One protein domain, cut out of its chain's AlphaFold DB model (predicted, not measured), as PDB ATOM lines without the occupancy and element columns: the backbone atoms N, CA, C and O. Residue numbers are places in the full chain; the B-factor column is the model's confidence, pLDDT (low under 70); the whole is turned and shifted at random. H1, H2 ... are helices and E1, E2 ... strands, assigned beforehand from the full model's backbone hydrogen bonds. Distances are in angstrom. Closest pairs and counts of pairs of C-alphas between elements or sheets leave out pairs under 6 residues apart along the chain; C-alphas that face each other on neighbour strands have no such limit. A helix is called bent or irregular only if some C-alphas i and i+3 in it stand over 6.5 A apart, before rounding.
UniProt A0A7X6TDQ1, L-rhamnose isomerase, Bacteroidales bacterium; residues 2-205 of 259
ATOM      1  N   ILE A   2      35.118  -9.236  95.425       98.81
ATOM      2  CA  ILE A   2      34.003 -10.054  94.899       98.81
ATOM      3  C   ILE A   2      33.424  -9.489  93.591       98.81
ATOM      4  O   ILE A   2      33.439 -10.169  92.569       98.81
ATOM      5  N   GLU A   3      33.005  -8.219  93.589       98.75
ATOM      6  CA  GLU A   3      32.445  -7.579  92.389       98.75
ATOM      7  C   GLU A   3      33.445  -7.527  91.224       98.75
ATOM      8  O   GLU A   3      33.088  -7.814  90.088       98.75
ATOM      9  N   HIS A   4      34.719  -7.235  91.502       98.81
ATOM     10  CA  HIS A   4      35.774  -7.261  90.487       98.81
ATOM     11  C   HIS A   4      35.884  -8.647  89.839       98.81
ATOM     12  O   HIS A   4      35.832  -8.752  88.618       98.81
ATOM     13  N   THR A   5      35.939  -9.715  90.639       98.75
ATOM     14  CA  THR A   5      36.011 -11.083  90.119       98.75
ATOM     15  C   THR A   5      34.755 -11.455  89.330       98.75
ATOM     16  O   THR A   5      34.876 -12.029  88.251       98.75
ATOM     17  N   LYS A   6      33.555 -11.059  89.780       98.81
ATOM     18  CA  LYS A   6      32.307 -11.238  89.010       98.81
ATOM     19  C   LYS A   6      32.383 -10.570  87.629       98.81
ATOM     20  O   LYS A   6      31.945 -11.162  86.641       98.81
ATOM     21  N   ARG A   7      32.973  -9.371  87.535       98.75
ATOM     22  CA  ARG A   7      33.196  -8.676  86.253       98.75
ATOM     23  C   ARG A   7      34.262  -9.354  85.395       98.75
ATOM     24  O   ARG A   7      34.036  -9.493  84.198       98.75
ATOM     25  N   CYS A   8      35.357  -9.839  85.978       98.75
ATOM     26  CA  CYS A   8      36.354 -10.627  85.247       98.75
ATOM     27  C   CYS A   8      35.746 -11.904  84.653       98.75
ATOM     28  O   CYS A   8      36.004 -12.203  83.493       98.75
ATOM     29  N   ARG A   9      34.869 -12.597  85.392       98.75
ATOM     30  CA  ARG A   9      34.144 -13.774  84.882       98.75
ATOM     31  C   ARG A   9      33.247 -13.425  83.691       98.75
ATOM     32  O   ARG A   9      33.242 -14.148  82.705       98.75
ATOM     33  N   ALA A  10      32.552 -12.284  83.739       98.75
ATOM     34  CA  ALA A  10      31.753 -11.799  82.608       98.75
ATOM     35  C   ALA A  10      32.613 -11.458  81.373       98.75
ATOM     36  O   ALA A  10      32.196 -11.690  80.239       98.75
ATOM     37  N   ILE A  11      33.820 -10.923  81.581       98.81
ATOM     38  CA  ILE A  11      34.784 -10.673  80.500       98.81
ATOM     39  C   ILE A  11      35.287 -11.999  79.919       98.81
ATOM     40  O   ILE A  11      35.294 -12.153  78.701       98.81
ATOM     41  N   ALA A  12      35.656 -12.963  80.767       98.69
ATOM     42  CA  ALA A  12      36.102 -14.288  80.342       98.69
ATOM     43  C   ALA A  12      35.022 -15.015  79.526       98.69
ATOM     44  O   ALA A  12      35.325 -15.588  78.482       98.69
ATOM     45  N   GLU A  13      33.756 -14.921  79.939       98.69
ATOM     46  CA  GLU A  13      32.621 -15.427  79.161       98.69
ATOM     47  C   GLU A  13      32.577 -14.805  77.759       98.69
ATOM     48  O   GLU A  13      32.518 -15.520  76.758       98.69
ATOM     49  N   ALA A  14      32.670 -13.475  77.662       98.75
ATOM     50  CA  ALA A  14      32.666 -12.784  76.375       98.75
ATOM     51  C   ALA A  14      33.868 -13.173  75.495       98.75
ATOM     52  O   ALA A  14      33.712 -13.350  74.284       98.75
ATOM     53  N   MET A  15      35.054 -13.347  76.090       98.75
ATOM     54  CA  MET A  15      36.241 -13.849  75.388       98.75
ATOM     55  C   MET A  15      35.996 -15.253  74.835       98.75
ATOM     56  O   MET A  15      36.294 -15.504  73.669       98.75
ATOM     57  N   GLY A  16      35.414 -16.141  75.644       98.62
ATOM     58  CA  GLY A  16      35.106 -17.510  75.249       98.62
ATOM     59  C   GLY A  16      34.121 -17.597  74.087       98.62
ATOM     60  O   GLY A  16      34.376 -18.313  73.116       98.62
ATOM     61  N   VAL A  17      33.046 -16.803  74.136       98.50
ATOM     62  CA  VAL A  17      32.080 -16.673  73.032       98.50
ATOM     63  C   VAL A  17      32.769 -16.192  71.756       98.50
ATOM     64  O   VAL A  17      32.555 -16.762  70.688       98.50
ATOM     65  N   TYR A  18      33.605 -15.155  71.850       98.44
ATOM     66  CA  TYR A  18      34.238 -14.551  70.678       98.44
ATOM     67  C   TYR A  18      35.259 -15.477  70.004       98.44
ATOM     68  O   TYR A  18      35.321 -15.534  68.777       98.44
ATOM     69  N   GLN A  19      36.056 -16.208  70.787       97.81
ATOM     70  CA  GLN A  19      37.107 -17.081  70.253       97.81
ATOM     71  C   GLN A  19      36.606 -18.484  69.861       97.81
ATOM     72  O   GLN A  19      37.340 -19.230  69.217       97.81
ATOM     73  N   GLY A  20      35.378 -18.858  70.241       97.69
ATOM     74  CA  GLY A  20      34.797 -20.173  69.938       97.69
ATOM     75  C   GLY A  20      35.355 -21.325  70.783       97.69
ATOM     76  O   GLY A  20      35.185 -22.489  70.424       97.69
ATOM     77  N   SER A  21      36.017 -21.020  71.900       97.19
ATOM     78  CA  SER A  21      36.517 -21.998  72.872       97.19
ATOM     79  C   SER A  21      36.464 -21.417  74.287       97.19
ATOM     80  O   SER A  21      36.716 -20.220  74.433       97.19
ATOM     81  N   PRO A  22      36.209 -22.213  75.345       97.50
ATOM     82  CA  PRO A  22      36.077 -21.666  76.692       97.50
ATOM     83  C   PRO A  22      37.309 -20.882  77.162       97.50
ATOM     84  O   PRO A  22      38.440 -21.340  76.993       97.50
ATOM     85  N   CYS A  23      37.101 -19.713  77.771       98.31
ATOM     86  CA  CYS A  23      38.170 -18.957  78.426       98.31
ATOM     87  C   CYS A  23      38.428 -19.520  79.829       98.31
ATOM     88  O   CYS A  23      37.509 -19.618  80.640       98.31
ATOM     89  N   VAL A  24      39.671 -19.884  80.135       97.75
ATOM     90  CA  VAL A  24      40.055 -20.344  81.474       97.75
ATOM     91  C   VAL A  24      40.376 -19.124  82.338       97.75
ATOM     92  O   VAL A  24      41.352 -18.425  82.077       97.75
ATOM     93  N   MET A  25      39.547 -18.845  83.346       98.19
ATOM     94  CA  MET A  25      39.730 -17.723  84.265       98.19
ATOM     95  C   MET A  25      40.226 -18.227  85.617       98.19
ATOM     96  O   MET A  25      39.471 -18.775  86.421       98.19
ATOM     97  N   ASN A  26      41.505 -17.989  85.875       98.56
ATOM     98  CA  ASN A  26      42.130 -18.321  87.140       98.56
ATOM     99  C   ASN A  26      41.943 -17.215  88.190       98.56
ATOM    100  O   ASN A  26      42.131 -16.031  87.902       98.56
ATOM    101  N   LEU A  27      41.583 -17.609  89.412       98.69
ATOM    102  CA  LEU A  27      41.527 -16.749  90.586       98.69
ATOM    103  C   LEU A  27      42.684 -17.088  91.530       98.69
ATOM    104  O   LEU A  27      42.653 -18.100  92.233       98.69
ATOM    105  N   TRP A  28      43.640 -16.170  91.605       98.75
ATOM    106  CA  TRP A  28      44.698 -16.148  92.604       98.75
ATOM    107  C   TRP A  28      44.567 -14.893  93.473       98.75
ATOM    108  O   TRP A  28      44.236 -13.814  92.973       98.75
ATOM    109  N   ILE A  29      44.805 -15.030  94.778       98.62
ATOM    110  CA  ILE A  29      44.765 -13.922  95.741       98.62
ATOM    111  C   ILE A  29      46.003 -13.963  96.635       98.62
ATOM    112  O   ILE A  29      46.522 -15.033  96.948       98.62
ATOM    113  N   HIS A  30      46.434 -12.795  97.105       97.88
ATOM    114  CA  HIS A  30      47.614 -12.643  97.962       97.88
ATOM    115  C   HIS A  30      47.269 -12.619  99.466       97.88
ATOM    116  O   HIS A  30      48.074 -12.180 100.289       97.88
ATOM    117  N   ASP A  31      46.044 -13.003  99.829       98.69
ATOM    118  CA  ASP A  31      45.528 -12.929 101.192       98.69
ATOM    119  C   ASP A  31      46.356 -13.808 102.137       98.69
ATOM    120  O   ASP A  31      46.407 -15.035 102.011       98.69
ATOM    121  N   GLY A  32      46.977 -13.176 103.128       98.31
ATOM    122  CA  GLY A  32      47.876 -13.842 104.053       98.31
ATOM    123  C   GLY A  32      48.377 -12.922 105.159       98.31
ATOM    124  O   GLY A  32      47.897 -11.802 105.332       98.31
ATOM    125  N   SER A  33      49.335 -13.411 105.937       98.56
ATOM    126  CA  SER A  33      49.978 -12.658 107.012       98.56
ATOM    127  C   SER A  33      51.472 -12.913 107.013       98.56
ATOM    128  O   SER A  33      51.924 -14.055 106.916       98.56
ATOM    129  N   LYS A  34      52.227 -11.830 107.192       98.56
ATOM    130  CA  LYS A  34      53.678 -11.858 107.366       98.56
ATOM    131  C   LYS A  34      54.106 -12.677 108.585       98.56
ATOM    132  O   LYS A  34      55.109 -13.378 108.537       98.56
ATOM    133  N   ASP A  35      53.342 -12.580 109.671       97.88
ATOM    134  CA  ASP A  35      53.690 -13.152 110.976       97.88
ATOM    135  C   ASP A  35      52.530 -13.976 111.572       97.88
ATOM    136  O   ASP A  35      51.468 -14.157 110.952       97.88
ATOM    137  N   MET A  36      52.738 -14.511 112.774       97.56
ATOM    138  CA  MET A  36      51.866 -15.454 113.466       97.56
ATOM    139  C   MET A  36      50.402 -15.017 113.456       97.56
ATOM    140  O   MET A  36      50.017 -13.955 113.942       97.56
ATOM    141  N   THR A  37      49.559 -15.888 112.907       98.00
ATOM    142  CA  THR A  37      48.139 -15.610 112.692       98.00
ATOM    143  C   THR A  37      47.279 -16.399 113.667       98.00
ATOM    144  O   THR A  37      47.261 -17.627 113.629       98.00
ATOM    145  N   VAL A  38      46.497 -15.697 114.486       98.25
ATOM    146  CA  VAL A  38      45.603 -16.315 115.484       98.25
ATOM    147  C   VAL A  38      44.262 -16.748 114.871       98.25
ATOM    148  O   VAL A  38      43.683 -17.754 115.266       98.25
ATOM    149  N   LYS A  39      43.770 -16.019 113.861       97.94
ATOM    150  CA  LYS A  39      42.409 -16.152 113.303       97.94
ATOM    151  C   LYS A  39      42.342 -16.891 111.955       97.94
ATOM    152  O   LYS A  39      41.514 -16.572 111.107       97.94
ATOM    153  N   ARG A  40      43.188 -17.907 111.741       98.56
ATOM    154  CA  ARG A  40      43.294 -18.617 110.442       98.56
ATOM    155  C   ARG A  40      41.961 -19.191 109.926       98.56
ATOM    156  O   ARG A  40      41.734 -19.221 108.721       98.56
ATOM    157  N   LEU A  41      41.076 -19.645 110.816       98.62
ATOM    158  CA  LEU A  41      39.759 -20.164 110.424       98.62
ATOM    159  C   LEU A  41      38.797 -19.057 109.969       98.62
ATOM    160  O   LEU A  41      38.040 -19.259 109.026       98.62
ATOM    161  N   GLU A  42      38.818 -17.900 110.632       98.62
ATOM    162  CA  GLU A  42      37.930 -16.776 110.315       98.62
ATOM    163  C   GLU A  42      38.192 -16.268 108.896       98.62
ATOM    164  O   GLU A  42      37.261 -16.166 108.102       98.62
ATOM    165  N   TYR A  43      39.463 -16.064 108.541       98.69
ATOM    166  CA  TYR A  43      39.839 -15.598 107.206       98.69
ATOM    167  C   TYR A  43      39.497 -16.610 106.107       98.69
ATOM    168  O   TYR A  43      38.986 -16.226 105.059       98.69
ATOM    169  N   ARG A  44      39.669 -17.914 106.362       98.81
ATOM    170  CA  ARG A  44      39.240 -18.967 105.422       98.81
ATOM    171  C   ARG A  44      37.724 -19.037 105.258       98.81
ATOM    172  O   ARG A  44      37.258 -19.287 104.155       98.81
ATOM    173  N   ARG A  45      36.952 -18.781 106.319       98.81
ATOM    174  CA  ARG A  45      35.484 -18.711 106.232       98.81
ATOM    175  C   ARG A  45      35.031 -17.527 105.379       98.81
ATOM    176  O   ARG A  45      34.115 -17.678 104.583       98.81
ATOM    177  N   ILE A  46      35.684 -16.372 105.527       98.81
ATOM    178  CA  ILE A  46      35.417 -15.194 104.688       98.81
ATOM    179  C   ILE A  46      35.744 -15.506 103.224       98.81
ATOM    180  O   ILE A  46      34.956 -15.161 102.344       98.81
ATOM    181  N   LEU A  47      36.865 -16.189 102.958       98.88
ATOM    182  CA  LEU A  47      37.215 -16.620 101.605       98.88
ATOM    183  C   LEU A  47      36.175 -17.592 101.032       98.88
ATOM    184  O   LEU A  47      35.707 -17.360  99.927       98.88
ATOM    185  N   GLU A  48      35.761 -18.622 101.776       98.81
ATOM    186  CA  GLU A  48      34.716 -19.563 101.334       98.81
ATOM    187  C   GLU A  48      33.423 -18.824 100.956       98.81
ATOM    188  O   GLU A  48      32.936 -18.980  99.839       98.81
ATOM    189  N   GLN A  49      32.931 -17.941 101.833       98.88
ATOM    190  CA  GLN A  49      31.737 -17.126 101.573       98.88
ATOM    191  C   GLN A  49      31.905 -16.221 100.347       98.88
ATOM    192  O   GLN A  49      30.978 -16.062  99.555       98.88
ATOM    193  N   SER A  50      33.095 -15.642 100.173       98.88
ATOM    194  CA  SER A  50      33.402 -14.789  99.024       98.88
ATOM    195  C   SER A  50      33.411 -15.585  97.721       98.88
ATOM    196  O   SER A  50      32.885 -15.106  96.721       98.88
ATOM    197  N   LEU A  51      33.990 -16.789  97.712       98.88
ATOM    198  CA  LEU A  51      34.007 -17.671  96.542       98.88
ATOM    199  C   LEU A  51      32.599 -18.138  96.179       98.88
ATOM    200  O   LEU A  51      32.242 -18.099  95.003       98.88
ATOM    201  N   ASP A  52      31.786 -18.499  97.173       98.75
ATOM    202  CA  ASP A  52      30.388 -18.880  96.956       98.75
ATOM    203  C   ASP A  52      29.608 -17.735  96.292       98.75
ATOM    204  O   ASP A  52      28.900 -17.954  95.309       98.75
ATOM    205  N   GLU A  53      29.811 -16.494  96.749       98.81
ATOM    206  CA  GLU A  53      29.191 -15.318  96.131       98.81
ATOM    207  C   GLU A  53      29.743 -15.040  94.720       98.81
ATOM    208  O   GLU A  53      28.989 -14.709  93.803       98.81
ATOM    209  N   ILE A  54      31.059 -15.171  94.515       98.81
ATOM    210  CA  ILE A  54      31.713 -14.981  93.210       98.81
ATOM    211  C   ILE A  54      31.165 -15.973  92.183       98.81
ATOM    212  O   ILE A  54      30.940 -15.581  91.033       98.81
ATOM    213  N   PHE A  55      30.965 -17.233  92.576       98.50
ATOM    214  CA  PHE A  55      30.606 -18.341  91.689       98.50
ATOM    215  C   PHE A  55      29.100 -18.601  91.561       98.50
ATOM    216  O   PHE A  55      28.720 -19.514  90.826       98.50
ATOM    217  N   GLU A  56      28.254 -17.794  92.206       98.25
ATOM    218  CA  GLU A  56      26.790 -17.900  92.140       98.25
ATOM    219  C   GLU A  56      26.266 -17.857  90.694       98.25
ATOM    220  O   GLU A  56      25.499 -18.724  90.268       98.25
ATOM    221  N   GLN A  57      26.735 -16.883  89.903       97.94
ATOM    222  CA  GLN A  57      26.426 -16.811  88.476       97.94
ATOM    223  C   GLN A  57      27.173 -17.917  87.724       97.94
ATOM    224  O   GLN A  57      28.399 -18.022  87.816       97.94
ATOM    225  N   LYS A  58      26.458 -18.701  86.921       97.81
ATOM    226  CA  LYS A  58      27.057 -19.692  86.018       97.81
ATOM    227  C   LYS A  58      27.281 -19.086  84.634       97.81
ATOM    228  O   LYS A  58      26.524 -18.214  84.209       97.81
ATOM    229  N   TYR A  59      28.324 -19.560  83.969       97.94
ATOM    230  CA  TYR A  59      28.728 -19.160  82.627       97.94
ATOM    231  C   TYR A  59      29.092 -20.418  81.838       97.94
ATOM    232  O   TYR A  59      29.639 -21.355  82.423       97.94
ATOM    233  N   ASP A  60      28.774 -20.434  80.544       97.56
ATOM    234  CA  ASP A  60      28.883 -21.629  79.700       97.56
ATOM    235  C   ASP A  60      30.169 -21.638  78.855       97.56
ATOM    236  O   ASP A  60      30.662 -22.703  78.482       97.56
ATOM    237  N   ASN A  61      30.741 -20.464  78.566       98.31
ATOM    238  CA  ASN A  61      31.898 -20.275  77.685       98.31
ATOM    239  C   ASN A  61      33.155 -19.843  78.454       98.31
ATOM    240  O   ASN A  61      34.133 -19.377  77.869       98.31
ATOM    241  N   MET A  62      33.180 -20.032  79.769       97.81
ATOM    242  CA  MET A  62      34.380 -19.871  80.586       97.81
ATOM    243  C   MET A  62      34.512 -21.005  81.595       97.81
ATOM    244  O   MET A  62      33.568 -21.755  81.842       97.81
ATOM    245  N   LYS A  63      35.703 -21.147  82.170       97.94
ATOM    246  CA  LYS A  63      36.010 -22.125  83.213       97.94
ATOM    247  C   LYS A  63      36.640 -21.413  84.403       97.94
ATOM    248  O   LYS A  63      37.609 -20.682  84.232       97.94
ATOM    249  N   ASP A  64      36.091 -21.638  85.592       97.94
ATOM    250  CA  ASP A  64      36.613 -21.074  86.839       97.94
ATOM    251  C   ASP A  64      37.743 -21.955  87.389       97.94
ATOM    252  O   ASP A  64      37.508 -23.132  87.700       97.94
ATOM    253  N   CYS A  65      38.926 -21.374  87.582       97.81
ATOM    254  CA  CYS A  65      40.041 -22.006  88.285       97.81
ATOM    255  C   CYS A  65      40.369 -21.262  89.584       97.81
ATOM    256  O   CYS A  65      40.191 -20.048  89.674       97.81
ATOM    257  N   ILE A  66      40.839 -21.992  90.591       98.56
ATOM    258  CA  ILE A  66      41.257 -21.449  91.890       98.56
ATOM    259  C   ILE A  66      42.680 -21.898  92.202       98.56
ATOM    260  O   ILE A  66      42.994 -23.087  92.113       98.56
ATOM    261  N   GLU A  67      43.531 -20.949  92.572       98.81
ATOM    262  CA  GLU A  67      44.965 -21.177  92.693       98.81
ATOM    263  C   GLU A  67      45.471 -20.978  94.114       98.81
ATOM    264  O   GLU A  67      45.307 -19.917  94.724       98.81
ATOM    265  N   ALA A  68      46.133 -22.015  94.620       98.06
ATOM    266  CA  ALA A  68      46.787 -21.993  95.912       98.06
ATOM    267  C   ALA A  68      48.188 -21.400  95.840       98.06
ATOM    268  O   ALA A  68      48.868 -21.536  94.830       98.06
ATOM    269  N   LYS A  69      48.645 -20.857  96.969       98.69
ATOM    270  CA  LYS A  69      50.052 -20.525  97.206       98.69
ATOM    271  C   LYS A  69      50.475 -20.954  98.603       98.69
ATOM    272  O   LYS A  69      49.685 -20.875  99.546       98.69
ATOM    273  N   LEU A  70      51.717 -21.408  98.750       98.50
ATOM    274  CA  LEU A  70      52.286 -21.716 100.057       98.50
ATOM    275  C   LEU A  70      52.544 -20.431 100.847       98.50
ATOM    276  O   LEU A  70      52.022 -20.267 101.951       98.50
ATOM    277  N   PHE A  71      53.317 -19.514 100.268       98.50
ATOM    278  CA  PHE A  71      53.646 -18.225 100.865       98.50
ATOM    279  C   PHE A  71      54.010 -17.186  99.799       98.50
ATOM    280  O   PHE A  71      54.364 -17.532  98.673       98.50
ATOM    281  N   GLY A  72      53.959 -15.907 100.166       98.06
ATOM    282  CA  GLY A  72      54.481 -14.802  99.360       98.06
ATOM    283  C   GLY A  72      55.350 -13.869 100.199       98.06
ATOM    284  O   GLY A  72      55.304 -13.906 101.430       98.06
ATOM    285  N   ILE A  73      56.137 -13.012  99.545       98.19
ATOM    286  CA  ILE A  73      56.900 -11.968 100.244       98.19
ATOM    287  C   ILE A  73      55.913 -11.019 100.942       98.19
ATOM    288  O   ILE A  73      55.029 -10.454 100.302       98.19
ATOM    289  N   GLY A  74      56.058 -10.844 102.257       98.00
ATOM    290  CA  GLY A  74      55.113 -10.106 103.101       98.00
ATOM    291  C   GLY A  74      53.888 -10.908 103.567       98.00
ATOM    292  O   GLY A  74      53.045 -10.353 104.275       98.00
ATOM    293  N   ALA A  75      53.790 -12.187 103.201       97.88
ATOM    294  CA  ALA A  75      52.751 -13.131 103.610       97.88
ATOM    295  C   ALA A  75      53.353 -14.519 103.929       97.88
ATOM    296  O   ALA A  75      52.834 -15.556 103.521       97.88
ATOM    297  N   GLU A  76      54.494 -14.541 104.619       98.44
ATOM    298  CA  GLU A  76      55.332 -15.730 104.802       98.44
ATOM    299  C   GLU A  76      54.738 -16.750 105.785       98.44
ATOM    300  O   GLU A  76      54.877 -17.958 105.602       98.44
ATOM    301  N   ALA A  77      54.090 -16.277 106.851       98.06
ATOM    302  CA  ALA A  77      53.655 -17.128 107.959       98.06
ATOM    303  C   ALA A  77      52.295 -17.803 107.732       98.06
ATOM    304  O   ALA A  77      51.928 -18.741 108.459       98.06
ATOM    305  N   TYR A  78      51.489 -17.284 106.806       98.56
ATOM    306  CA  TYR A  78      50.139 -17.773 106.560       98.56
ATOM    307  C   TYR A  78      49.588 -17.278 105.223       98.56
ATOM    308  O   TYR A  78      49.524 -16.074 105.005       98.56
ATOM    309  N   THR A  79      49.070 -18.208 104.421       98.81
ATOM    310  CA  THR A  79      48.260 -17.931 103.227       98.81
ATOM    311  C   THR A  79      46.829 -18.410 103.468       98.81
ATOM    312  O   THR A  79      46.610 -19.545 103.910       98.81
ATOM    313  N   VAL A  80      45.839 -17.550 103.209       98.75
ATOM    314  CA  VAL A  80      44.416 -17.875 103.404       98.75
ATOM    315  C   VAL A  80      44.004 -18.986 102.438       98.75
ATOM    316  O   VAL A  80      43.549 -20.045 102.884       98.75
ATOM    317  N   GLY A  81      44.239 -18.759 101.144       98.62
ATOM    318  CA  GLY A  81      44.030 -19.707 100.051       98.62
ATOM    319  C   GLY A  81      45.158 -20.736  99.936       98.62
ATOM    320  O   GLY A  81      45.913 -20.737  98.969       98.62
ATOM    321  N   SER A  82      45.307 -21.588 100.951       98.69
ATOM    322  CA  SER A  82      46.290 -22.677 100.940       98.69
ATOM    323  C   SER A  82      45.856 -23.837 100.035       98.69
ATOM    324  O   SER A  82      44.674 -23.974  99.718       98.69
ATOM    325  N   TYR A  83      46.793 -24.729  99.692       98.31
ATOM    326  CA  TYR A  83      46.502 -25.905  98.862       98.31
ATOM    327  C   TYR A  83      45.355 -26.754  99.421       98.31
ATOM    328  O   TYR A  83      44.394 -27.007  98.705       98.31
ATOM    329  N   ASP A  84      45.369 -27.094 100.714       98.25
ATOM    330  CA  ASP A  84      44.295 -27.893 101.329       98.25
ATOM    331  C   ASP A  84      42.923 -27.210 101.264       98.25
ATOM    332  O   ASP A  84      41.894 -27.874 101.140       98.25
ATOM    333  N   PHE A  85      42.900 -25.873 101.338       98.75
ATOM    334  CA  PHE A  85      41.662 -25.108 101.249       98.75
ATOM    335  C   PHE A  85      41.084 -25.206  99.836       98.75
ATOM    336  O   PHE A  85      39.918 -25.563  99.680       98.75
ATOM    337  N   TYR A  86      41.894 -24.933  98.811       98.62
ATOM    338  CA  TYR A  86      41.424 -24.959  97.428       98.62
ATOM    339  C   TYR A  86      41.228 -26.368  96.876       98.62
ATOM    340  O   TYR A  86      40.322 -26.561  96.071       98.62
ATOM    341  N   LEU A  87      41.966 -27.367  97.363       98.25
ATOM    342  CA  LEU A  87      41.662 -28.771  97.102       98.25
ATOM    343  C   LEU A  87      40.277 -29.123  97.659       98.25
ATOM    344  O   LEU A  87      39.418 -29.603  96.923       98.25
ATOM    345  N   GLY A  88      40.022 -28.826  98.939       98.44
ATOM    346  CA  GLY A  88      38.730 -29.097  99.571       98.44
ATOM    347  C   GLY A  88      37.571 -28.351  98.904       98.44
ATOM    348  O   GLY A  88      36.543 -28.952  98.590       98.44
ATOM    349  N   TYR A  89      37.745 -27.054  98.635       98.62
ATOM    350  CA  TYR A  89      36.742 -26.232  97.956       98.62
ATOM    351  C   TYR A  89      36.517 -26.687  96.508       98.62
ATOM    352  O   TYR A  89      35.372 -26.773  96.063       98.62
ATOM    353  N   GLY A  90      37.595 -27.009  95.790       98.00
ATOM    354  CA  GLY A  90      37.574 -27.488  94.411       98.00
ATOM    355  C   GLY A  90      36.808 -28.794  94.269       98.00
ATOM    356  O   GLY A  90      35.912 -28.885  93.433       98.00
ATOM    357  N   VAL A  91      37.061 -29.763  95.150       98.12
ATOM    358  CA  VAL A  91      36.320 -31.033  95.179       98.12
ATOM    359  C   VAL A  91      34.855 -30.815  95.565       98.12
ATOM    360  O   VAL A  91      33.961 -31.290  94.863       98.12
ATOM    361  N   LYS A  92      34.581 -30.053  96.636       98.12
ATOM    362  CA  LYS A  92      33.214 -29.773  97.120       98.12
ATOM    363  C   LYS A  92      32.339 -29.116  96.048       98.12
ATOM    364  O   LYS A  92      31.179 -29.485  95.903       98.12
ATOM    365  N   ASN A  93      32.892 -28.153  95.313       97.69
ATOM    366  CA  ASN A  93      32.145 -27.312  94.374       97.69
ATOM    367  C   ASN A  93      32.431 -27.632  92.899       97.69
ATOM    368  O   ASN A  93      31.991 -26.890  92.022       97.69
ATOM    369  N   GLN A  94      33.169 -28.715  92.630       96.94
ATOM    370  CA  GLN A  94      33.575 -29.150  91.288       96.94
ATOM    371  C   GLN A  94      34.247 -28.026  90.479       96.94
ATOM    372  O   GLN A  94      33.942 -27.802  89.308       96.94
ATOM    373  N   LYS A  95      35.160 -27.294  91.129       97.38
ATOM    374  CA  LYS A  95      35.979 -26.247  90.503       97.38
ATOM    375  C   LYS A  95      37.324 -26.805  90.059       97.38
ATOM    376  O   LYS A  95      37.832 -27.764  90.639       97.38
ATOM    377  N   ILE A  96      37.895 -26.186  89.030       98.25
ATOM    378  CA  ILE A  96      39.228 -26.535  88.546       98.25
ATOM    379  C   ILE A  96      40.244 -26.010  89.555       98.25
ATOM    380  O   ILE A  96      40.213 -24.836  89.918       98.25
ATOM    381  N   VAL A  97      41.142 -26.878  90.009       98.38
ATOM    382  CA  VAL A  97      42.247 -26.485  90.887       98.38
ATOM    383  C   VAL A  97      43.460 -26.174  90.020       98.38
ATOM    384  O   VAL A  97      43.823 -26.973  89.151       98.38
ATOM    385  N   THR A  98      44.065 -25.015  90.258       98.69
ATOM    386  CA  THR A  98      45.318 -24.615  89.622       98.69
ATOM    387  C   THR A  98      46.494 -25.096  90.455       98.69
ATOM    388  O   THR A  98      46.570 -24.813  91.654       98.69
ATOM    389  N   LEU A  99      47.410 -25.823  89.820       98.62
ATOM    390  CA  LEU A  99      48.701 -26.188  90.385       98.62
ATOM    391  C   LEU A  99      49.779 -25.339  89.707       98.62
ATOM    392  O   LEU A  99      50.117 -25.580  88.546       98.62
ATOM    393  N   ASP A 100      50.315 -24.362  90.432       98.69
ATOM    394  CA  ASP A 100      51.532 -23.663  90.022       98.69
ATOM    395  C   ASP A 100      52.760 -24.400  90.551       98.69
ATOM    396  O   ASP A 100      52.842 -24.729  91.737       98.69
ATOM    397  N   THR A 101      53.730 -24.674  89.684       98.00
ATOM    398  CA  THR A 101      54.936 -25.421  90.056       98.00
ATOM    399  C   THR A 101      55.844 -24.725  91.071       98.00
ATOM    400  O   THR A 101      56.672 -25.390  91.694       98.00
ATOM    401  N   GLY A 102      55.694 -23.420  91.276       97.75
ATOM    402  CA  GLY A 102      56.435 -22.608  92.239       97.75
ATOM    403  C   GLY A 102      55.757 -22.459  93.602       97.75
ATOM    404  O   GLY A 102      56.392 -22.040  94.570       97.75
ATOM    405  N   HIS A 103      54.489 -22.851  93.721       98.56
ATOM    406  CA  HIS A 103      53.627 -22.497  94.853       98.56
ATOM    407  C   HIS A 103      53.620 -23.487  96.031       98.56
ATOM    408  O   HIS A 103      52.797 -23.340  96.938       98.56
ATOM    409  N   PHE A 104      54.517 -24.470  96.059       98.38
ATOM    410  CA  PHE A 104      54.484 -25.595  97.003       98.38
ATOM    411  C   PHE A 104      55.727 -25.671  97.901       98.38
ATOM    412  O   PHE A 104      56.633 -24.839  97.813       98.38
ATOM    413  N   HIS A 105      55.756 -26.633  98.830       98.19
ATOM    414  CA  HIS A 105      56.904 -26.808  99.717       98.19
ATOM    415  C   HIS A 105      58.143 -27.246  98.936       98.19
ATOM    416  O   HIS A 105      58.070 -27.820  97.850       98.19
ATOM    417  N   LEU A 106      59.314 -27.020  99.533       93.19
ATOM    418  CA  LEU A 106      60.563 -27.553  99.000       93.19
ATOM    419  C   LEU A 106      60.443 -29.069  98.810       93.19
ATOM    420  O   LEU A 106      59.982 -29.763  99.714       93.19
ATOM    421  N   THR A 107      60.907 -29.568  97.661       93.69
ATOM    422  CA  THR A 107      60.858 -30.985  97.238       93.69
ATOM    423  C   THR A 107      59.463 -31.573  96.988       93.69
ATOM    424  O   THR A 107      59.355 -32.756  96.679       93.69
ATOM    425  N   GLU A 108      58.393 -30.783  97.098       96.12
ATOM    426  CA  GLU A 108      57.037 -31.262  96.830       96.12
ATOM    427  C   GLU A 108      56.835 -31.486  95.320       96.12
ATOM    428  O   GLU A 108      56.982 -30.561  94.524       96.12
ATOM    429  N   SER A 109      56.496 -32.716  94.921       95.94
ATOM    430  CA  SER A 109      56.256 -33.049  93.512       95.94
ATOM    431  C   SER A 109      54.851 -32.639  93.086       95.94
ATOM    432  O   SER A 109      53.856 -33.053  93.683       95.94
ATOM    433  N   ILE A 110      54.762 -31.839  92.024       97.56
ATOM    434  CA  ILE A 110      53.474 -31.450  91.431       97.56
ATOM    435  C   ILE A 110      52.959 -32.525  90.485       97.56
ATOM    436  O   ILE A 110      51.750 -32.729  90.408       97.56
ATOM    437  N   ALA A 111      53.864 -33.258  89.831       97.88
ATOM    438  CA  ALA A 111      53.513 -34.408  89.009       97.88
ATOM    439  C   ALA A 111      52.694 -35.429  89.817       97.88
ATOM    440  O   ALA A 111      51.614 -35.815  89.390       97.88
ATOM    441  N   ASP A 112      53.126 -35.755  91.041       97.81
ATOM    442  CA  ASP A 112      52.428 -36.690  91.945       97.81
ATOM    443  C   ASP A 112      50.975 -36.273  92.264       97.81
ATOM    444  O   ASP A 112      50.095 -37.101  92.498       97.81
ATOM    445  N   LYS A 113      50.676 -34.971  92.209       98.19
ATOM    446  CA  LYS A 113      49.329 -34.448  92.474       98.19
ATOM    447  C   LYS A 113      48.374 -34.659  91.302       98.19
ATOM    448  O   LYS A 113      47.163 -34.666  91.524       98.19
ATOM    449  N   ILE A 114      48.877 -34.821  90.076       98.19
ATOM    450  CA  ILE A 114      48.061 -34.859  88.854       98.19
ATOM    451  C   ILE A 114      47.080 -36.026  88.881       98.19
ATOM    452  O   ILE A 114      45.869 -35.802  88.830       98.19
ATOM    453  N   SER A 115      47.566 -37.265  88.995       97.19
ATOM    454  CA  SER A 115      46.691 -38.443  89.001       97.19
ATOM    455  C   SER A 115      45.740 -38.455  90.192       97.19
ATOM    456  O   SER A 115      44.599 -38.886  90.040       97.19
ATOM    457  N   CYS A 116      46.154 -37.912  91.341       96.50
ATOM    458  CA  CYS A 116      45.284 -37.750  92.504       96.50
ATOM    459  C   CYS A 116      44.126 -36.775  92.227       96.50
ATOM    460  O   CYS A 116      42.962 -37.131  92.415       96.50
ATOM    461  N   LEU A 117      44.408 -35.565  91.734       96.88
ATOM    462  CA  LEU A 117      43.368 -34.571  91.446       96.88
ATOM    463  C   LEU A 117      42.406 -35.042  90.354       96.88
ATOM    464  O   LEU A 117      41.198 -34.839  90.480       96.88
ATOM    465  N   LEU A 118      42.910 -35.732  89.326       97.31
ATOM    466  CA  LEU A 118      42.096 -36.245  88.219       97.31
ATOM    467  C   LEU A 118      40.996 -37.231  88.655       97.31
ATOM    468  O   LEU A 118      40.064 -37.456  87.872       97.31
ATOM    469  N   LEU A 119      41.072 -37.795  89.868       97.69
ATOM    470  CA  LEU A 119      40.013 -38.623  90.460       97.69
ATOM    471  C   LEU A 119      38.831 -37.804  90.999       97.69
ATOM    472  O   LEU A 119      37.720 -38.329  91.073       97.69
ATOM    473  N   PHE A 120      39.053 -36.547  91.395       97.00
ATOM    474  CA  PHE A 120      38.090 -35.773  92.188       97.00
ATOM    475  C   PHE A 120      37.667 -34.444  91.554       97.00
ATOM    476  O   PHE A 120      36.613 -33.912  91.917       97.00
ATOM    477  N   THR A 121      38.455 -33.905  90.621       95.00
ATOM    478  CA  THR A 121      38.146 -32.665  89.898       95.00
ATOM    479  C   THR A 121      37.912 -32.942  88.409       95.00
ATOM    480  O   THR A 121      38.500 -33.871  87.847       95.00
ATOM    481  N   PRO A 122      37.052 -32.161  87.728       90.00
ATOM    482  CA  PRO A 122      36.764 -32.384  86.310       90.00
ATOM    483  C   PRO A 122      38.009 -32.177  85.439       90.00
ATOM    484  O   PRO A 122      38.321 -33.002  84.576       90.00
ATOM    485  N   GLU A 123      38.750 -31.111  85.727       97.50
ATOM    486  CA  GLU A 123      39.963 -30.689  85.037       97.50
ATOM    487  C   GLU A 123      40.989 -30.174  86.055       97.50
ATOM    488  O   GLU A 123      40.676 -29.967  87.235       97.50
ATOM    489  N   ILE A 124      42.207 -29.945  85.575       98.38
ATOM    490  CA  ILE A 124      43.298 -29.279  86.290       98.38
ATOM    491  C   ILE A 124      43.756 -28.087  85.444       98.38
ATOM    492  O   ILE A 124      43.760 -28.155  84.211       98.38
ATOM    493  N   MET A 125      44.135 -26.994  86.097       98.31
ATOM    494  CA  MET A 125      44.898 -25.914  85.472       98.31
ATOM    495  C   MET A 125      46.341 -26.006  85.958       98.31
ATOM    496  O   MET A 125      46.586 -26.261  87.134       98.31
ATOM    497  N   LEU A 126      47.300 -25.828  85.060       98.38
ATOM    498  CA  LEU A 126      48.715 -25.789  85.398       98.38
ATOM    499  C   LEU A 126      49.272 -24.417  85.101       98.38
ATOM    500  O   LEU A 126      49.082 -23.904  84.001       98.38
ATOM    501  N   HIS A 127      50.015 -23.883  86.053       98.81
ATOM    502  CA  HIS A 127      50.940 -22.789  85.827       98.81
ATOM    503  C   HIS A 127      52.353 -23.356  85.940       98.81
ATOM    504  O   HIS A 127      52.803 -23.782  87.001       98.81
ATOM    505  N   VAL A 128      53.028 -23.475  84.797       98.31
ATOM    506  CA  VAL A 128      54.386 -24.013  84.753       98.31
ATOM    507  C   VAL A 128      55.375 -22.857  84.846       98.31
ATOM    508  O   VAL A 128      55.412 -21.976  83.988       98.31
ATOM    509  N   SER A 129      56.189 -22.919  85.886       97.25
ATOM    510  CA  SER A 129      57.156 -21.934  86.357       97.25
ATOM    511  C   SER A 129      58.442 -22.665  86.778       97.25
ATOM    512  O   SER A 129      58.561 -23.885  86.629       97.25
ATOM    513  N   ARG A 130      59.458 -21.947  87.264       97.81
ATOM    514  CA  ARG A 130      60.645 -22.570  87.871       97.81
ATOM    515  C   ARG A 130      60.977 -21.893  89.203       97.81
ATOM    516  O   ARG A 130      61.589 -20.820  89.194       97.81
ATOM    517  N   PRO A 131      60.637 -22.501  90.352       97.44
ATOM    518  CA  PRO A 131      61.020 -21.952  91.645       97.44
ATOM    519  C   PRO A 131      62.522 -22.095  91.886       97.44
ATOM    520  O   PRO A 131      63.130 -23.143  91.661       97.44
ATOM    521  N   ILE A 132      63.131 -21.039  92.414       97.50
ATOM    522  CA  ILE A 132      64.515 -21.018  92.880       97.50
ATOM    523  C   ILE A 132      64.492 -20.620  94.347       97.50
ATOM    524  O   ILE A 132      64.606 -19.452  94.709       97.50
ATOM    525  N   ARG A 133      64.367 -21.643  95.204       97.06
ATOM    526  CA  ARG A 133      64.266 -21.579  96.680       97.06
ATOM    527  C   ARG A 133      62.961 -20.998  97.227       97.06
ATOM    528  O   ARG A 133      62.582 -21.343  98.339       97.06
ATOM    529  N   TRP A 134      62.302 -20.143  96.467       97.94
ATOM    530  CA  TRP A 134      60.976 -19.603  96.728       97.94
ATOM    531  C   TRP A 134      60.221 -19.542  95.403       97.94
ATOM    532  O   TRP A 134      60.779 -19.895  94.357       97.94
ATOM    533  N   ASP A 135      58.974 -19.093  95.456       97.94
ATOM    534  CA  ASP A 135      58.191 -18.823  94.262       97.94
ATOM    535  C   ASP A 135      58.734 -17.604  93.500       97.94
ATOM    536  O   ASP A 135      58.315 -16.470  93.698       97.94
ATOM    537  N   SER A 136      59.790 -17.849  92.729       98.06
ATOM    538  CA  SER A 136      60.657 -16.823  92.161       98.06
ATOM    539  C   SER A 136      60.420 -16.567  90.678       98.06
ATOM    540  O   SER A 136      61.257 -15.908  90.059       98.06
ATOM    541  N   ASP A 137      59.400 -17.192  90.089       98.44
ATOM    542  CA  ASP A 137      58.962 -16.930  88.716       98.44
ATOM    543  C   ASP A 137      60.070 -17.016  87.650       98.44
ATOM    544  O   ASP A 137      60.095 -16.235  86.697       98.44
ATOM    545  N   HIS A 138      61.035 -17.937  87.783       98.75
ATOM    546  CA  HIS A 138      62.051 -18.070  86.739       98.75
ATOM    547  C   HIS A 138      61.483 -18.790  85.520       98.75
ATOM    548  O   HIS A 138      60.617 -19.657  85.626       98.75
ATOM    549  N   VAL A 139      62.063 -18.490  84.356       98.75
ATOM    550  CA  VAL A 139      61.723 -19.151  83.093       98.75
ATOM    551  C   VAL A 139      61.817 -20.671  83.235       98.75
ATOM    552  O   VAL A 139      62.846 -21.201  83.685       98.75
ATOM    553  N   THR A 140      60.750 -21.355  82.819       98.31
ATOM    554  CA  THR A 140      60.670 -22.816  82.744       98.31
ATOM    555  C   THR A 140      61.789 -23.381  81.876       98.31
ATOM    556  O   THR A 140      62.101 -22.863  80.803       98.31
ATOM    557  N   LEU A 141      62.382 -24.479  82.331       98.38
ATOM    558  CA  LEU A 141      63.391 -25.235  81.597       98.38
ATOM    559  C   LEU A 141      62.904 -26.669  81.408       98.38
ATOM    560  O   LEU A 141      61.968 -27.110  82.067       98.38
ATOM    561  N   MET A 142      63.576 -27.420  80.537       97.69
ATOM    562  CA  MET A 142      63.410 -28.871  80.471       97.69
ATOM    563  C   MET A 142      64.137 -29.504  81.670       97.69
ATOM    564  O   MET A 142      65.225 -30.054  81.528       97.69
ATOM    565  N   SER A 143      63.580 -29.311  82.866       97.19
ATOM    566  CA  SER A 143      64.029 -29.922  84.119       97.19
ATOM    567  C   SER A 143      63.343 -31.266  84.350       97.19
ATOM    568  O   SER A 143      62.316 -31.546  83.728       97.19
ATOM    569  N   ASP A 144      63.872 -32.057  85.286       97.00
ATOM    570  CA  ASP A 144      63.237 -33.305  85.724       97.00
ATOM    571  C   ASP A 144      61.796 -33.053  86.198       97.00
ATOM    572  O   ASP A 144      60.886 -33.711  85.712       97.00
ATOM    573  N   ASP A 145      61.555 -32.013  87.006       96.81
ATOM    574  CA  ASP A 145      60.205 -31.677  87.492       96.81
ATOM    575  C   ASP A 145      59.208 -31.383  86.356       96.81
ATOM    576  O   ASP A 145      58.070 -31.854  86.367       96.81
ATOM    577  N   THR A 146      59.631 -30.618  85.341       98.12
ATOM    578  CA  THR A 146      58.764 -30.275  84.199       98.12
ATOM    579  C   THR A 146      58.534 -31.495  83.307       98.12
ATOM    580  O   THR A 146      57.459 -31.662  82.725       98.12
ATOM    581  N   LEU A 147      59.547 -32.354  83.180       98.12
ATOM    582  CA  LEU A 147      59.454 -33.596  82.428       98.12
ATOM    583  C   LEU A 147      58.526 -34.597  83.124       98.12
ATOM    584  O   LEU A 147      57.675 -35.184  82.460       98.12
ATOM    585  N   ASP A 148      58.644 -34.760  84.436       98.12
ATOM    586  CA  ASP A 148      57.798 -35.650  85.230       98.12
ATOM    587  C   ASP A 148      56.341 -35.182  85.230       98.12
ATOM    588  O   ASP A 148      55.436 -36.002  85.068       98.12
ATOM    589  N   LEU A 149      56.106 -33.867  85.286       98.25
ATOM    590  CA  LEU A 149      54.778 -33.281  85.109       98.25
ATOM    591  C   LEU A 149      54.167 -33.676  83.755       98.25
ATOM    592  O   LEU A 149      53.042 -34.173  83.698       98.25
ATOM    593  N   ALA A 150      54.913 -33.496  82.663       98.62
ATOM    594  CA  ALA A 150      54.452 -33.859  81.326       98.62
ATOM    595  C   ALA A 150      54.213 -35.372  81.181       98.62
ATOM    596  O   ALA A 150      53.197 -35.784  80.612       98.62
ATOM    597  N   LYS A 151      55.117 -36.197  81.723       98.56
ATOM    598  CA  LYS A 151      54.989 -37.660  81.745       98.56
ATOM    599  C   LYS A 151      53.718 -38.085  82.449       98.56
ATOM    600  O   LYS A 151      52.973 -38.876  81.881       98.56
ATOM    601  N   GLU A 152      53.436 -37.556  83.633       98.69
ATOM    602  CA  GLU A 152      52.250 -37.960  84.384       98.69
ATOM    603  C   GLU A 152      50.957 -37.616  83.638       98.69
ATOM    604  O   GLU A 152      50.069 -38.456  83.518       98.69
ATOM    605  N   ILE A 153      50.872 -36.429  83.030       98.62
ATOM    606  CA  ILE A 153      49.696 -36.014  82.246       98.62
ATOM    607  C   ILE A 153      49.485 -36.926  81.029       98.62
ATOM    608  O   ILE A 153      48.353 -37.332  80.743       98.62
ATOM    609  N   VAL A 154      50.557 -37.261  80.305       98.62
ATOM    610  CA  VAL A 154      50.486 -38.161  79.144       98.62
ATOM    611  C   VAL A 154      50.144 -39.586  79.580       98.62
ATOM    612  O   VAL A 154      49.246 -40.204  79.006       98.62
ATOM    613  N   ARG A 155      50.793 -40.101  80.628       98.38
ATOM    614  CA  ARG A 155      50.560 -41.449  81.168       98.38
ATOM    615  C   ARG A 155      49.147 -41.613  81.720       98.38
ATOM    616  O   ARG A 155      48.547 -42.669  81.519       98.38
ATOM    617  N   ALA A 156      48.593 -40.574  82.336       98.00
ATOM    618  CA  ALA A 156      47.210 -40.532  82.799       98.00
ATOM    619  C   ALA A 156      46.185 -40.341  81.662       98.00
ATOM    620  O   ALA A 156      44.983 -40.317  81.928       98.00
ATOM    621  N   ASN A 157      46.631 -40.206  80.403       97.44
ATOM    622  CA  ASN A 157      45.785 -39.899  79.246       97.44
ATOM    623  C   ASN A 157      44.914 -38.646  79.479       97.44
ATOM    624  O   ASN A 157      43.713 -38.641  79.210       97.44
ATOM    625  N   ALA A 158      45.522 -37.592  80.034       97.94
ATOM    626  CA  ALA A 158      44.817 -36.434  80.580       97.94
ATOM    627  C   ALA A 158      45.039 -35.128  79.797       97.94
ATOM    628  O   ALA A 158      44.669 -34.059  80.273       97.94
ATOM    629  N   LEU A 159      45.597 -35.181  78.581       97.69
ATOM    630  CA  LEU A 159      45.846 -33.988  77.751       97.69
ATOM    631  C   LEU A 159      44.582 -33.159  77.458       97.69
ATOM    632  O   LEU A 159      44.670 -31.958  77.243       97.69
ATOM    633  N   ASN A 160      43.404 -33.785  77.462       96.56
ATOM    634  CA  ASN A 160      42.110 -33.118  77.288       96.56
ATOM    635  C   ASN A 160      41.469 -32.642  78.607       96.56
ATOM    636  O   ASN A 160      40.388 -32.059  78.576       96.56
ATOM    637  N   ARG A 161      42.099 -32.925  79.752       97.25
ATOM    638  CA  ARG A 161      41.622 -32.576  81.102       97.25
ATOM    639  C   ARG A 161      42.574 -31.646  81.852       97.25
ATOM    640  O   ARG A 161      42.276 -31.258  82.978       97.25
ATOM    641  N   VAL A 162      43.711 -31.305  81.256       98.12
ATOM    642  CA  VAL A 162      44.730 -30.455  81.866       98.12
ATOM    643  C   VAL A 162      44.974 -29.247  80.971       98.12
ATOM    644  O   VAL A 162      45.433 -29.376  79.839       98.12
ATOM    645  N   ASN A 163      44.661 -28.064  81.493       97.88
ATOM    646  CA  ASN A 163      44.903 -26.788  80.831       97.88
ATOM    647  C   ASN A 163      46.322 -26.326  81.191       97.88
ATOM    648  O   ASN A 163      46.637 -26.187  82.370       97.88
ATOM    649  N   ILE A 164      47.192 -26.125  80.199       98.12
ATOM    650  CA  ILE A 164      48.616 -25.835  80.421       98.12
ATOM    651  C   ILE A 164      48.876 -24.346  80.175       98.12
ATOM    652  O   ILE A 164      48.868 -23.891  79.031       98.12
ATOM    653  N   GLY A 165      49.116 -23.602  81.250       98.12
ATOM    654  CA  GLY A 165      49.604 -22.227  81.248       98.12
ATOM    655  C   GLY A 165      51.070 -22.146  81.675       98.12
ATOM    656  O   GLY A 165      51.615 -23.063  82.289       98.12
ATOM    657  N   LEU A 166      51.717 -21.036  81.330       98.56
ATOM    658  CA  LEU A 166      53.043 -20.678  81.828       98.56
ATOM    659  C   LEU A 166      52.882 -19.481  82.753       98.56
ATOM    660  O   LEU A 166      52.200 -18.530  82.366       98.56
ATOM    661  N   ASP A 167      53.528 -19.523  83.910       98.62
ATOM    662  CA  ASP A 167      53.544 -18.407  84.852       98.62
ATOM    663  C   ASP A 167      54.988 -18.160  85.275       98.62
ATOM    664  O   ASP A 167      55.618 -18.971  85.939       98.62
ATOM    665  N   TYR A 168      55.592 -17.119  84.723       98.50
ATOM    666  CA  TYR A 168      56.928 -16.693  85.107       98.50
ATOM    667  C   TYR A 168      57.171 -15.273  84.615       98.50
ATOM    668  O   TYR A 168      56.619 -14.806  83.613       98.50
ATOM    669  N   PHE A 169      58.092 -14.599  85.285       97.88
ATOM    670  CA  PHE A 169      58.521 -13.253  84.983       97.88
ATOM    671  C   PHE A 169      60.010 -13.134  85.304       97.88
ATOM    672  O   PHE A 169      60.429 -13.136  86.458       97.88
ATOM    673  N   ASP A 170      60.817 -12.951  84.261       98.12
ATOM    674  CA  ASP A 170      62.240 -12.664  84.405       98.12
ATOM    675  C   ASP A 170      62.552 -11.278  83.835       98.12
ATOM    676  O   ASP A 170      62.635 -11.066  82.622       98.12
ATOM    677  N   GLY A 171      62.704 -10.309  84.738       97.62
ATOM    678  CA  GLY A 171      63.065  -8.935  84.398       97.62
ATOM    679  C   GLY A 171      64.534  -8.738  84.008       97.62
ATOM    680  O   GLY A 171      64.896  -7.620  83.645       97.62
ATOM    681  N   SER A 172      65.375  -9.774  84.097       98.31
ATOM    682  CA  SER A 172      66.825  -9.680  83.874       98.31
ATOM    683  C   SER A 172      67.273 -10.037  82.453       98.31
ATOM    684  O   SER A 172      68.413  -9.751  82.086       98.31
ATOM    685  N   ILE A 173      66.388 -10.615  81.634       98.31
ATOM    686  CA  ILE A 173      66.688 -11.054  80.263       98.31
ATOM    687  C   ILE A 173      65.689 -10.491  79.238       98.31
ATOM    688  O   ILE A 173      64.681  -9.867  79.577       98.31
ATOM    689  N   ASN A 174      65.955 -10.718  77.946       98.25
ATOM    690  CA  ASN A 174      65.027 -10.365  76.873       98.25
ATOM    691  C   ASN A 174      63.691 -11.114  77.061       98.25
ATOM    692  O   ASN A 174      63.650 -12.342  76.997       98.25
ATOM    693  N   ARG A 175      62.592 -10.376  77.259       98.25
ATOM    694  CA  ARG A 175      61.267 -10.940  77.587       98.25
ATOM    695  C   ARG A 175      60.679 -11.821  76.477       98.25
ATOM    696  O   ARG A 175      59.972 -12.777  76.773       98.25
ATOM    697  N   ILE A 176      60.992 -11.537  75.209       98.19
ATOM    698  CA  ILE A 176      60.598 -12.396  74.077       98.19
ATOM    699  C   ILE A 176      61.410 -13.691  74.127       98.19
ATOM    700  O   ILE A 176      60.856 -14.775  73.968       98.19
ATOM    701  N   GLY A 177      62.710 -13.580  74.420       98.25
ATOM    702  CA  GLY A 177      63.584 -14.725  74.671       98.25
ATOM    703  C   GLY A 177      63.070 -15.610  75.804       98.25
ATOM    704  O   GLY A 177      62.938 -16.814  75.607       98.25
ATOM    705  N   ALA A 178      62.711 -15.018  76.946       98.62
ATOM    706  CA  ALA A 178      62.137 -15.722  78.091       98.62
ATOM    707  C   ALA A 178      60.904 -16.548  77.694       98.62
ATOM    708  O   ALA A 178      60.852 -17.747  77.967       98.62
ATOM    709  N   TYR A 179      59.959 -15.930  76.977       98.50
ATOM    710  CA  TYR A 179      58.734 -16.595  76.533       98.50
ATOM    711  C   TYR A 179      59.021 -17.754  75.568       98.50
ATOM    712  O   TYR A 179      58.548 -18.871  75.766       98.50
ATOM    713  N   VAL A 180      59.874 -17.532  74.560       98.56
ATOM    714  CA  VAL A 180      60.255 -18.574  73.591       98.56
ATOM    715  C   VAL A 180      60.969 -19.745  74.272       98.56
ATOM    716  O   VAL A 180      60.688 -20.899  73.940       98.56
ATOM    717  N   ILE A 181      61.863 -19.478  75.229       98.69
ATOM    718  CA  ILE A 181      62.576 -20.515  75.986       98.69
ATOM    719  C   ILE A 181      61.588 -21.354  76.797       98.69
ATOM    720  O   ILE A 181      61.569 -22.574  76.625       98.69
ATOM    721  N   GLY A 182      60.752 -20.725  77.626       98.62
ATOM    722  CA  GLY A 182      59.837 -21.449  78.507       98.62
ATOM    723  C   GLY A 182      58.770 -22.227  77.737       98.62
ATOM    724  O   GLY A 182      58.556 -23.405  78.015       98.62
ATOM    725  N   THR A 183      58.163 -21.639  76.698       98.56
ATOM    726  CA  THR A 183      57.187 -22.355  75.858       98.56
ATOM    727  C   THR A 183      57.811 -23.561  75.161       98.56
ATOM    728  O   THR A 183      57.252 -24.657  75.219       98.56
ATOM    729  N   ARG A 184      58.987 -23.401  74.537       98.69
ATOM    730  CA  ARG A 184      59.669 -24.518  73.860       98.69
ATOM    731  C   ARG A 184      60.120 -25.584  74.854       98.69
ATOM    732  O   ARG A 184      60.058 -26.762  74.520       98.69
ATOM    733  N   ALA A 185      60.566 -25.204  76.052       98.69
ATOM    734  CA  ALA A 185      60.941 -26.147  77.101       98.69
ATOM    735  C   ALA A 185      59.753 -27.023  77.523       98.69
ATOM    736  O   ALA A 185      59.853 -28.247  77.459       98.69
ATOM    737  N   THR A 186      58.608 -26.412  77.840       98.56
ATOM    738  CA  THR A 186      57.386 -27.146  78.195       98.56
ATOM    739  C   THR A 186      56.928 -28.052  77.050       98.56
ATOM    740  O   THR A 186      56.671 -29.236  77.266       98.56
ATOM    741  N   GLN A 187      56.902 -27.556  75.807       98.38
ATOM    742  CA  GLN A 187      56.539 -28.372  74.639       98.38
ATOM    743  C   GLN A 187      57.483 -29.565  74.425       98.38
ATOM    744  O   GLN A 187      57.016 -30.659  74.106       98.38
ATOM    745  N   LYS A 188      58.796 -29.388  74.627       98.62
ATOM    746  CA  LYS A 188      59.776 -30.483  74.556       98.62
ATOM    747  C   LYS A 188      59.527 -31.547  75.623       98.62
ATOM    748  O   LYS A 188      59.634 -32.726  75.302       98.62
ATOM    749  N   CYS A 189      59.149 -31.165  76.846       98.62
ATOM    750  CA  CYS A 189      58.771 -32.125  77.888       98.62
ATOM    751  C   CYS A 189      57.561 -32.972  77.470       98.62
ATOM    752  O   CYS A 189      57.610 -34.195  77.576       98.62
ATOM    753  N   PHE A 190      56.512 -32.351  76.916       98.56
ATOM    754  CA  PHE A 190      55.352 -33.088  76.394       98.56
ATOM    755  C   PHE A 190      55.697 -33.977  75.202       98.56
ATOM    756  O   PHE A 190      55.239 -35.115  75.142       98.56
ATOM    757  N   LEU A 191      56.533 -33.506  74.275       98.44
ATOM    758  CA  LEU A 191      57.015 -34.330  73.167       98.44
ATOM    759  C   LEU A 191      57.806 -35.543  73.674       98.44
ATOM    760  O   LEU A 191      57.594 -36.647  73.186       98.44
ATOM    761  N   ASN A 192      58.677 -35.361  74.669       97.94
ATOM    762  CA  ASN A 192      59.434 -36.460  75.265       97.94
ATOM    763  C   ASN A 192      58.501 -37.481  75.943       97.94
ATOM    764  O   ASN A 192      58.611 -38.673  75.676       97.94
ATOM    765  N   ALA A 193      57.520 -37.009  76.717       98.25
ATOM    766  CA  ALA A 193      56.501 -37.854  77.338       98.25
ATOM    767  C   ALA A 193      55.667 -38.647  76.311       98.25
ATOM    768  O   ALA A 193      55.401 -39.830  76.507       98.25
ATOM    769  N   LEU A 194      55.290 -38.026  75.187       98.44
ATOM    770  CA  LEU A 194      54.553 -38.678  74.093       98.44
ATOM    771  C   LEU A 194      55.369 -39.748  73.355       98.44
ATOM    772  O   LEU A 194      54.787 -40.613  72.701       98.44
ATOM    773  N   LEU A 195      56.699 -39.681  73.430       98.31
ATOM    774  CA  LEU A 195      57.609 -40.641  72.806       98.31
ATOM    775  C   LEU A 195      57.992 -41.799  73.741       98.31
ATOM    776  O   LEU A 195      58.707 -42.704  73.305       98.31
ATOM    777  N   GLU A 196      57.537 -41.808  75.000       97.50
ATOM    778  CA  GLU A 196      57.830 -42.912  75.915       97.50
ATOM    779  C   GLU A 196      57.213 -44.234  75.418       97.50
ATOM    780  O   GLU A 196      56.045 -44.269  75.015       97.50
ATOM    781  N   PRO A 197      57.937 -45.367  75.514       97.88
ATOM    782  CA  PRO A 197      57.404 -46.695  75.217       97.88
ATOM    783  C   PRO A 197      56.492 -47.184  76.359       97.88
ATOM    784  O   PRO A 197      56.759 -48.201  77.006       97.88
ATOM    785  N   ILE A 198      55.411 -46.446  76.624       97.38
ATOM    786  CA  ILE A 198      54.570 -46.580  77.820       97.38
ATOM    787  C   ILE A 198      53.992 -47.986  78.001       97.38
ATOM    788  O   ILE A 198      53.955 -48.494  79.116       97.38
ATOM    789  N   GLU A 199      53.612 -48.655  76.914       98.19
ATOM    790  CA  GLU A 199      53.065 -50.014  76.972       98.19
ATOM    791  C   GLU A 199      54.112 -51.038  77.438       98.19
ATOM    792  O   GLU A 199      53.802 -51.947  78.210       98.19
ATOM    793  N   ILE A 200      55.377 -50.865  77.040       98.50
ATOM    794  CA  ILE A 200      56.483 -51.717  77.501       98.50
ATOM    795  C   ILE A 200      56.795 -51.411  78.971       98.50
ATOM    796  O   ILE A 200      56.925 -52.334  79.772       98.50
ATOM    797  N   LEU A 201      56.856 -50.127  79.338       98.56
ATOM    798  CA  LEU A 201      57.097 -49.690  80.717       98.56
ATOM    799  C   LEU A 201      56.032 -50.229  81.684       98.56
ATOM    800  O   LEU A 201      56.376 -50.793  82.723       98.56
ATOM    801  N   ARG A 202      54.749 -50.136  81.314       98.50
ATOM    802  CA  ARG A 202      53.620 -50.688  82.082       98.50
ATOM    803  C   ARG A 202      53.679 -52.203  82.196       98.50
ATOM    804  O   ARG A 202      53.355 -52.751  83.249       98.50
ATOM    805  N   LYS A 203      54.104 -52.893  81.134       98.69
ATOM    806  CA  LYS A 203      54.296 -54.345  81.169       98.69
ATOM    807  C   LYS A 203      55.378 -54.731  82.176       98.69
ATOM    808  O   LYS A 203      55.135 -55.630  82.980       98.69
ATOM    809  N   TYR A 204      56.526 -54.049  82.155       98.75
ATOM    810  CA  TYR A 204      57.585 -54.273  83.140       98.75
ATOM    811  C   TYR A 204      57.097 -53.997  84.561       98.75
ATOM    812  O   TYR A 204      57.315 -54.819  85.443       98.75
ATOM    813  N   GLU A 205      56.371 -52.901  84.778       98.44
ATOM    814  CA  GLU A 205      55.792 -52.582  86.086       98.44
ATOM    815  C   GLU A 205      54.811 -53.656  86.581       98.44
ATOM    816  O   GLU A 205      54.953 -54.148  87.696       98.44
TER     817      GLU A 205
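This is residues 2 to 205 of the 259 residues of the protein "L-rhamnose isomerase" of Bacteroidales bacterium (UniProt A0A7X6TDQ1). A sheet of five parallel strands, curled like part of a barrel, makes the core, with E1 and E2 turned toward E4 and E7, E3 between them, and helices set round it. H1 packs along E1 and E2, H3 along E2 and E3, and H4 on E4; H5 and H6 only graze the sheet, H2 is off it near H1 and H3, the small hairpin of E5 and E6 follows E4, and H7 lies farthest out. The printed part has 204 residues, with seven named helices and seven named strands in the order H1 E1 H2 E2 H3 E3 H4 E4 E5 E6 H5 E7 H6 H7. The large sheet runs E1 E2 E3 E4 E7, all parallel, E5 and E6 are antiparallel, and the class is mixed, helices and strands. The whole is compact, with a radius of gyration of the C-alphas of 17.8 A and spans of 50 by 41 by 40 A.

H1, residues 2 to 19, is on the strongly twisted sheet of E1, residues 23 to 27, E2, 62 to 67, E3, 96 to 100, E4, 124 to 128, and E7, 162 to 166. It lies over E1 and E2 at a height of 8.1 A, along the strands. E1 and E2 are parallel, with N 25 and O 63 at 2.8 A. H2, residues 40 to 55, is not on the sheet; it touches residues 2 to 6 of H1, closest at the C-alphas of Lys 6 and Ile 54, 5.7 A, at a steep tilt of 41 degrees, the same way. H3, residues 83 to 93, lies over E2 and E3 at a height of 9.2 A. Between E2 and E3, N 98 and O 66 are 2.9 A apart; between E3 and E4, N 99 and O 125 are 2.8 A apart. H4, residues 111 to 117, lies over E4 at a height of 9.6 A, on the face opposite to H1; it is irregular, but only just, with C-alphas 112 and 115 6.7 A apart. E4 runs on into E5, residues 130 to 132, at 55 degrees, and E5 makes a hairpin with E6, residues 134 to 138, with N 130 and O 138 at 3.0 A. H5, residues 144 to 155, only grazes the sheet and touches H4, closest at the C-alphas of Ala 111 and Leu 149, 4.3 A. Between E4 and E7, N 126 and O 163 are 2.8 A apart. H6, residues 175 to 194, also only grazes the sheet; its residues 186 to 194 touch H5, with the C-alphas of Lys 151 and Ala 193 closest at 4.7 A, at a steep tilt of 48 degrees. H7, residues 198 to 205, is close to H5 but not clearly touching, at 7.3 A between the C-alphas of Arg 155 and Ile 198. The sheet is a folded sheet, bent back on itself, with E1 and E2 facing E4 and E7 and E3 as the hinge. E1, H2, E2, then E2, H3, E3, then E3, H4, E4 are strand-helix-strand units, parallel neighbour strands with a helix between, each with a right-handed crossover. Every O i to N i+4 pair is within hydrogen-bond range in H1, H2, H3, H5, H6 and H7; in H4 it is 1 of 3, beside 3 of 4 O i to N i+3 pairs.

H1 begins at C-alpha 2, (34.003, -10.054, 94.899), and is 25.8 A long. H2 is 22.6 A long and E2, the longest strand by residues, 16.1 A. E3 ends at C-alpha 100, (51.532, -23.663, 90.022). H6 is 28.8 A long, and H7 ends at C-alpha 205, (55.792, -52.582, 86.086).

The C-alphas of Glu 3 and Tyr 204 are the farthest apart, at 53.8 A. The printed part has no cut. The links E1 to H2 and E2 to H3 are long, and in them residues 32 to 33 pair antiparallel with residues 78 to 79. The mean pLDDT of the printed part is 98.1, and no printed residue is under 70.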